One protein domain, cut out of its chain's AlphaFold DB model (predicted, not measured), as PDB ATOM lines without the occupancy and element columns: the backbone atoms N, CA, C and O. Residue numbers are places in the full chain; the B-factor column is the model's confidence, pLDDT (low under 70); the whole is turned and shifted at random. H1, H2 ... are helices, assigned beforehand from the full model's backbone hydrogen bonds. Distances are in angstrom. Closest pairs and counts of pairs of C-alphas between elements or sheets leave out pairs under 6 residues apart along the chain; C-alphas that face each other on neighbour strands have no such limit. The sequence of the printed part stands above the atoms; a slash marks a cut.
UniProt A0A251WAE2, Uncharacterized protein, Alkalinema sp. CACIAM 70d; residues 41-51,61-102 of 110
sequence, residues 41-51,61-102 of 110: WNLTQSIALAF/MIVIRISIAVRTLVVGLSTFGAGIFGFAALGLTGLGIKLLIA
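Overview. This is residues 41 to 51 and 61 to 102 of the 110 residues of an uncharacterized protein of Alkalinema sp. CACIAM 70d (UniProt A0A251WAE2). One long, unbent helix, H2, makes nearly the whole length of a thin rod, and a short helix, H1, lies side by side with its first part, running opposite ways. Residues 75 to 102, of which 75 to 101 belong to H2, stick out free. The printed part has 53 residues with two named helices, H1 then H2, and no named strand; the class is all helix. It is extended, with a radius of gyration of the C-alphas of 19.4 A and spans of 63 by 17 by 8 A.

Along the chain. H2, residues 61 to 101, measures 58.1 A from C-alpha 61 at (180.084, 176.953, 86.074) to C-alpha 101 at (198.427, 223.911, 114.922). H1, residues 41 to 51, begins with C-alpha 41 at (179.578, 183.932, 102.626) and measures 15.4 A.

Arrangement. H1 and H2 are close but not clearly touching; their closest C-alphas, those of Thr 44 and Ser 67, are 7.8 A apart. Their lines stand at a shallow tilt of 11 degrees, opposite ways. In H1 and H2 every O i to N i+4 pair is within hydrogen-bond range.

Size, cuts and confidence. The two C-alphas farthest apart, those of Phe 51 and Ala 102, are 62.9 A apart. Residues 52 to 60, the link across the cut, are not printed, and C-alphas 51 and 61 are 13.8 A apart. The mean pLDDT of the printed part is 77.0; residues 45 to 51, 61 to 63 and 102 are under 70.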
ATOM      1  N   TRP A  41     178.576 184.767 103.297       73.50
ATOM      2  CA  TRP A  41     179.578 183.932 102.626       73.50
ATOM      3  C   TRP A  41     179.599 182.510 103.195       73.50
ATOM      4  O   TRP A  41     179.644 181.534 102.444       73.50
ATOM      5  N   ASN A  42     179.520 182.385 104.521       72.88
ATOM      6  CA  ASN A  42     179.523 181.097 105.207       72.88
ATOM      7  C   ASN A  42     178.279 180.260 104.875       72.88
ATOM      8  O   ASN A  42     178.394 179.068 104.602       72.88
ATOM      9  N   LEU A  43     177.105 180.892 104.789       70.88
ATOM     10  CA  LEU A  43     175.877 180.226 104.347       70.88
ATOM     11  C   LEU A  43     176.014 179.699 102.910       70.88
ATOM     12  O   LEU A  43     175.685 178.550 102.635       70.88
ATOM     13  N   THR A  44     176.580 180.504 102.008       72.19
ATOM     14  CA  THR A  44     176.830 180.106 100.611       72.19
ATOM     15  C   THR A  44     177.810 178.932 100.515       72.19
ATOM     16  O   THR A  44     177.578 178.000  99.747       72.19
ATOM     17  N   GLN A  45     178.879 178.937 101.318       69.69
ATOM     18  CA  GLN A  45     179.809 177.806 101.419       69.69
ATOM     19  C   GLN A  45     179.129 176.557 101.989       69.69
ATOM     20  O   GLN A  45     179.359 175.461 101.489       69.69
ATOM     21  N   SER A  46     178.239 176.711 102.970       65.31
ATOM     22  CA  SER A  46     177.454 175.603 103.519       65.31
ATOM     23  C   SER A  46     176.481 175.020 102.491       65.31
ATOM     24  O   SER A  46     176.289 173.808 102.457       65.31
ATOM     25  N   ILE A  47     175.912 175.855 101.617       63.81
ATOM     26  CA  ILE A  47     175.134 175.411 100.457       63.81
ATOM     27  C   ILE A  47     176.040 174.653  99.468       63.81
ATOM     28  O   ILE A  47     175.684 173.562  99.026       63.81
ATOM     29  N   ALA A  48     177.230 175.176  99.157       61.03
ATOM     30  CA  ALA A  48     178.185 174.520  98.262       61.03
ATOM     31  C   ALA A  48     178.652 173.149  98.797       61.03
ATOM     32  O   ALA A  48     178.754 172.192  98.031       61.03
ATOM     33  N   LEU A  49     178.860 173.024 100.114       57.09
ATOM     34  CA  LEU A  49     179.192 171.758 100.776       57.09
ATOM     35  C   LEU A  49     177.994 170.797 100.856       57.09
ATOM     36  O   LEU A  49     178.162 169.594 100.665       57.09
ATOM     37  N   ALA A  50     176.777 171.298 101.083       58.28
ATOM     38  CA  ALA A  50     175.562 170.478 101.070       58.28
ATOM     39  C   ALA A  50     175.279 169.894  99.673       58.28
ATOM     40  O   ALA A  50     174.789 168.769  99.553       58.28
ATOM     41  N   PHE A  51     175.661 170.613  98.614       52.00
ATOM     42  CA  PHE A  51     175.645 170.097  97.246       52.00
ATOM     43  C   PHE A  51     176.787 169.107  96.949       52.00
ATOM     44  O   PHE A  51     176.621 168.266  96.069       52.00
ATOM     45  N   MET A  61     179.390 175.671  85.994       57.47
ATOM     46  CA  MET A  61     180.084 176.953  86.074       57.47
ATOM     47  C   MET A  61     179.201 178.133  86.519       57.47
ATOM     48  O   MET A  61     179.749 179.143  86.953       57.47
ATOM     49  N   ILE A  62     177.867 178.016  86.519       65.81
ATOM     50  CA  ILE A  62     176.957 178.980  87.159       65.81
ATOM     51  C   ILE A  62     177.270 179.173  88.653       65.81
ATOM     52  O   ILE A  62     177.358 180.315  89.101       65.81
ATOM     53  N   VAL A  63     177.475 178.103  89.429       67.25
ATOM     54  CA  VAL A  63     177.664 178.210  90.894       67.25
ATOM     55  C   VAL A  63     179.026 178.825  91.222       67.25
ATOM     56  O   VAL A  63     179.155 179.657  92.119       67.25
ATOM     57  N   ILE A  64     180.044 178.488  90.430       72.94
ATOM     58  CA  ILE A  64     181.380 179.083  90.528       72.94
ATOM     59  C   ILE A  64     181.339 180.570  90.160       72.94
ATOM     60  O   ILE A  64     181.848 181.404  90.907       72.94
ATOM     61  N   ARG A  65     180.684 180.924  89.047       76.88
ATOM     62  CA  ARG A  65     180.546 182.316  88.597       76.88
ATOM     63  C   ARG A  65     179.782 183.161  89.606       76.88
ATOM     64  O   ARG A  65     180.196 184.287  89.862       76.88
ATOM     65  N   ILE A  66     178.722 182.624  90.211       83.12
ATOM     66  CA  ILE A  66     177.956 183.370  91.212       83.12
ATOM     67  C   ILE A  66     178.724 183.514  92.525       83.12
ATOM     68  O   ILE A  66     178.720 184.592  93.109       83.12
ATOM     69  N   SER A  67     179.461 182.482  92.951       75.81
ATOM     70  CA  SER A  67     180.316 182.561  94.139       75.81
ATOM     71  C   SER A  67     181.415 183.613  93.971       75.81
ATOM     72  O   SER A  67     181.641 184.424  94.871       75.81
ATOM     73  N   ILE A  68     182.056 183.650  92.800       76.50
ATOM     74  CA  ILE A  68     183.063 184.663  92.474       76.50
ATOM     75  C   ILE A  68     182.415 186.047  92.410       76.50
ATOM     76  O   ILE A  68     182.924 186.966  93.039       76.50
ATOM     77  N   ALA A  69     181.274 186.193  91.732       83.19
ATOM     78  CA  ALA A  69     180.563 187.465  91.630       83.19
ATOM     79  C   ALA A  69     180.181 188.031  93.005       83.19
ATOM     80  O   ALA A  69     180.417 189.208  93.272       83.19
ATOM     81  N   VAL A  70     179.664 187.189  93.905       77.00
ATOM     82  CA  VAL A  70     179.354 187.575  95.288       77.00
ATOM     83  C   VAL A  70     180.620 187.986  96.036       77.00
ATOM     84  O   VAL A  70     180.580 188.970  96.768       77.00
ATOM     85  N   ARG A  71     181.759 187.309  95.824       75.19
ATOM     86  CA  ARG A  71     183.038 187.671  96.467       75.19
ATOM     87  C   ARG A  71     183.481 189.064  96.082       75.19
ATOM     88  O   ARG A  71     183.854 189.845  96.952       75.19
ATOM     89  N   THR A  72     183.441 189.362  94.788       86.31
ATOM     90  CA  THR A  72     183.871 190.653  94.251       86.31
ATOM     91  C   THR A  72     182.887 191.751  94.616       86.31
ATOM     92  O   THR A  72     183.307 192.867  94.893       86.31
ATOM     93  N   LEU A  73     181.591 191.442  94.682       85.44
ATOM     94  CA  LEU A  73     180.573 192.381  95.139       85.44
ATOM     95  C   LEU A  73     180.748 192.709  96.624       85.44
ATOM     96  O   LEU A  73     180.788 193.878  96.987       85.44
ATOM     97  N   VAL A  74     180.921 191.699  97.477       80.44
ATOM     98  CA  VAL A  74     181.135 191.870  98.920       80.44
ATOM     99  C   VAL A  74     182.408 192.657  99.205       80.44
ATOM    100  O   VAL A  74     182.374 193.654  99.926       80.44
ATOM    101  N   VAL A  75     183.530 192.229  98.623       81.88
ATOM    102  CA  VAL A  75     184.814 192.918  98.785       81.88
ATOM    103  C   VAL A  75     184.750 194.316  98.171       81.88
ATOM    104  O   VAL A  75     185.277 195.261  98.755       81.88
ATOM    105  N   GLY A  76     184.058 194.480  97.043       87.31
ATOM    106  CA  GLY A  76     183.852 195.764  96.378       87.31
ATOM    107  C   GLY A  76     183.060 196.753  97.231       87.31
ATOM    108  O   GLY A  76     183.529 197.865  97.459       87.31
ATOM    109  N   LEU A  77     181.909 196.346  97.774       85.25
ATOM    110  CA  LEU A  77     181.084 197.174  98.661       85.25
ATOM    111  C   LEU A  77     181.806 197.506  99.971       85.25
ATOM    112  O   LEU A  77     181.741 198.642 100.437       85.25
ATOM    113  N   SER A  78     182.551 196.550 100.534       81.38
ATOM    114  CA  SER A  78     183.373 196.789 101.726       81.38
ATOM    115  C   SER A  78     184.485 197.804 101.455       81.38
ATOM    116  O   SER A  78     184.750 198.661 102.295       81.38
ATOM    117  N   THR A  79     185.116 197.738 100.280       84.88
ATOM    118  CA  THR A  79     186.152 198.693  99.859       84.88
ATOM    119  C   THR A  79     185.552 200.071  99.593       84.88
ATOM    120  O   THR A  79     186.161 201.074  99.948       84.88
ATOM    121  N   PHE A  80     184.337 200.146  99.045       86.56
ATOM    122  CA  PHE A  80     183.611 201.408  98.877       86.56
ATOM    123  C   PHE A  80     183.260 202.062 100.218       86.56
ATOM    124  O   PHE A  80     183.521 203.250 100.411       86.56
ATOM    125  N   GLY A  81     182.724 201.288 101.166       83.88
ATOM    126  CA  GLY A  81     182.427 201.773 102.516       83.88
ATOM    127  C   GLY A  81     183.687 202.239 103.252       83.88
ATOM    128  O   GLY A  81     183.707 203.330 103.821       83.88
ATOM    129  N   ALA A  82     184.767 201.458 103.168       84.06
ATOM    130  CA  ALA A  82     186.065 201.825 103.726       84.06
ATOM    131  C   ALA A  82     186.691 203.039 103.018       84.06
ATOM    132  O   ALA A  82     187.317 203.864 103.674       84.06
ATOM    133  N   GLY A  83     186.497 203.184 101.707       87.94
ATOM    134  CA  GLY A  83     186.998 204.311 100.922       87.94
ATOM    135  C   GLY A  83     186.369 205.636 101.345       87.94
ATOM    136  O   GLY A  83     187.087 206.599 101.608       87.94
ATOM    137  N   ILE A  84     185.041 205.678 101.491       87.75
ATOM    138  CA  ILE A  84     184.323 206.884 101.939       87.75
ATOM    139  C   ILE A  84     184.659 207.206 103.400       87.75
ATOM    140  O   ILE A  84     184.920 208.364 103.732       87.75
ATOM    141  N   PHE A  85     184.712 206.197 104.272       80.88
ATOM    142  CA  PHE A  85     185.106 206.400 105.666       80.88
ATOM    143  C   PHE A  85     186.560 206.871 105.800       80.88
ATOM    144  O   PHE A  85     186.840 207.794 106.561       80.88
ATOM    145  N   GLY A  86     187.476 206.291 105.025       85.62
ATOM    146  CA  GLY A  86     188.871 206.711 104.956       85.62
ATOM    147  C   GLY A  86     189.006 208.150 104.468       85.62
ATOM    148  O   GLY A  86     189.748 208.927 105.059       85.62
ATOM    149  N   PHE A  87     188.228 208.551 103.460       87.69
ATOM    150  CA  PHE A  87     188.207 209.934 102.985       87.69
ATOM    151  C   PHE A  87     187.702 210.909 104.061       87.69
ATOM    152  O   PHE A  87     188.312 211.953 104.292       87.69
ATOM    153  N   ALA A  88     186.634 210.547 104.778       84.38
ATOM    154  CA  ALA A  88     186.137 211.329 105.908       84.38
ATOM    155  C   ALA A  88     187.175 211.428 107.041       84.38
ATOM    156  O   ALA A  88     187.379 212.507 107.599       84.38
ATOM    157  N   ALA A  89     187.877 210.331 107.345       83.75
ATOM    158  CA  ALA A  89     188.954 210.305 108.330       83.75
ATOM    159  C   ALA A  89     190.130 211.199 107.915       83.75
ATOM    160  O   ALA A  89     190.657 211.925 108.755       83.75
ATOM    161  N   LEU A  90     190.510 211.215 106.635       89.12
ATOM    162  CA  LEU A  90     191.534 212.124 106.113       89.12
ATOM    163  C   LEU A  90     191.105 213.594 106.233       89.12
ATOM    164  O   LEU A  90     191.893 214.420 106.694       89.12
ATOM    165  N   GLY A  91     189.854 213.920 105.897       85.88
ATOM    166  CA  GLY A  91     189.306 215.271 106.060       85.88
ATOM    167  C   GLY A  91     189.284 215.730 107.521       85.88
ATOM    168  O   GLY A  91     189.734 216.834 107.834       85.88
ATOM    169  N   LEU A  92     188.842 214.858 108.433       81.56
ATOM    170  CA  LEU A  92     188.856 215.117 109.874       81.56
ATOM    171  C   LEU A  92     190.284 215.237 110.414       81.56
ATOM    172  O   LEU A  92     190.542 216.091 111.253       81.56
ATOM    173  N   THR A  93     191.217 214.426 109.918       84.31
ATOM    174  CA  THR A  93     192.635 214.505 110.295       84.31
ATOM    175  C   THR A  93     193.230 215.841 109.859       84.31
ATOM    176  O   THR A  93     193.899 216.492 110.654       84.31
ATOM    177  N   GLY A  94     192.930 216.312 108.644       85.50
ATOM    178  CA  GLY A  94     193.361 217.628 108.165       85.50
ATOM    179  C   GLY A  94     192.803 218.784 109.003       85.50
ATOM    180  O   GLY A  94     193.555 219.665 109.421       85.50
ATOM    181  N   LEU A  95     191.503 218.760 109.314       79.38
ATOM    182  CA  LEU A  95     190.869 219.728 110.221       79.38
ATOM    183  C   LEU A  95     191.440 219.646 111.644       79.38
ATOM    184  O   LEU A  95     191.707 220.678 112.253       79.38
ATOM    185  N   GLY A  96     191.673 218.438 112.151       81.81
ATOM    186  CA  GLY A  96     192.250 218.184 113.468       81.81
ATOM    187  C   GLY A  96     193.677 218.703 113.585       81.81
ATOM    188  O   GLY A  96     194.001 219.356 114.567       81.81
ATOM    189  N   ILE A  97     194.511 218.513 112.559       82.69
ATOM    190  CA  ILE A  97     195.857 219.102 112.490       82.69
ATOM    191  C   ILE A  97     195.767 220.628 112.463       82.69
ATOM    192  O   ILE A  97     196.514 221.297 113.170       82.69
ATOM    193  N   LYS A  98     194.827 221.196 111.697       75.06
ATOM    194  CA  LYS A  98     194.610 222.647 111.657       75.06
ATOM    195  C   LYS A  98     194.152 223.190 113.014       75.06
ATOM    196  O   LYS A  98     194.535 224.298 113.359       75.06
ATOM    197  N   LEU A  99     193.395 222.412 113.788       73.06
ATOM    198  CA  LEU A  99     192.998 222.728 115.163       73.06
ATOM    199  C   LEU A  99     194.169 222.583 116.157       73.06
ATOM    200  O   LEU A  99     194.308 223.403 117.054       73.06
ATOM    201  N   LEU A 100     195.036 221.582 115.973       73.56
ATOM    202  CA  LEU A 100     196.228 221.352 116.802       73.56
ATOM    203  C   LEU A 100     197.332 222.392 116.567       73.56
ATOM    204  O   LEU A 100     198.089 222.702 117.480       73.56
ATOM    205  N   ILE A 101     197.438 222.902 115.337       75.25
ATOM    206  CA  ILE A 101     198.427 223.911 114.922       75.25
ATOM    207  C   ILE A 101     197.873 225.338 115.050       75.25
ATOM    208  O   ILE A 101     198.653 226.276 115.189       75.25
ATOM    209  N   ALA A 102     196.548 225.518 115.060       62.81
ATOM    210  CA  ALA A 102     195.895 226.781 115.410       62.81
ATOM    211  C   ALA A 102     195.032 226.676 116.689       62.81
ATOM    212  O   ALA A 102     193.823 226.918 116.622       62.81
TER     213      ALA A 102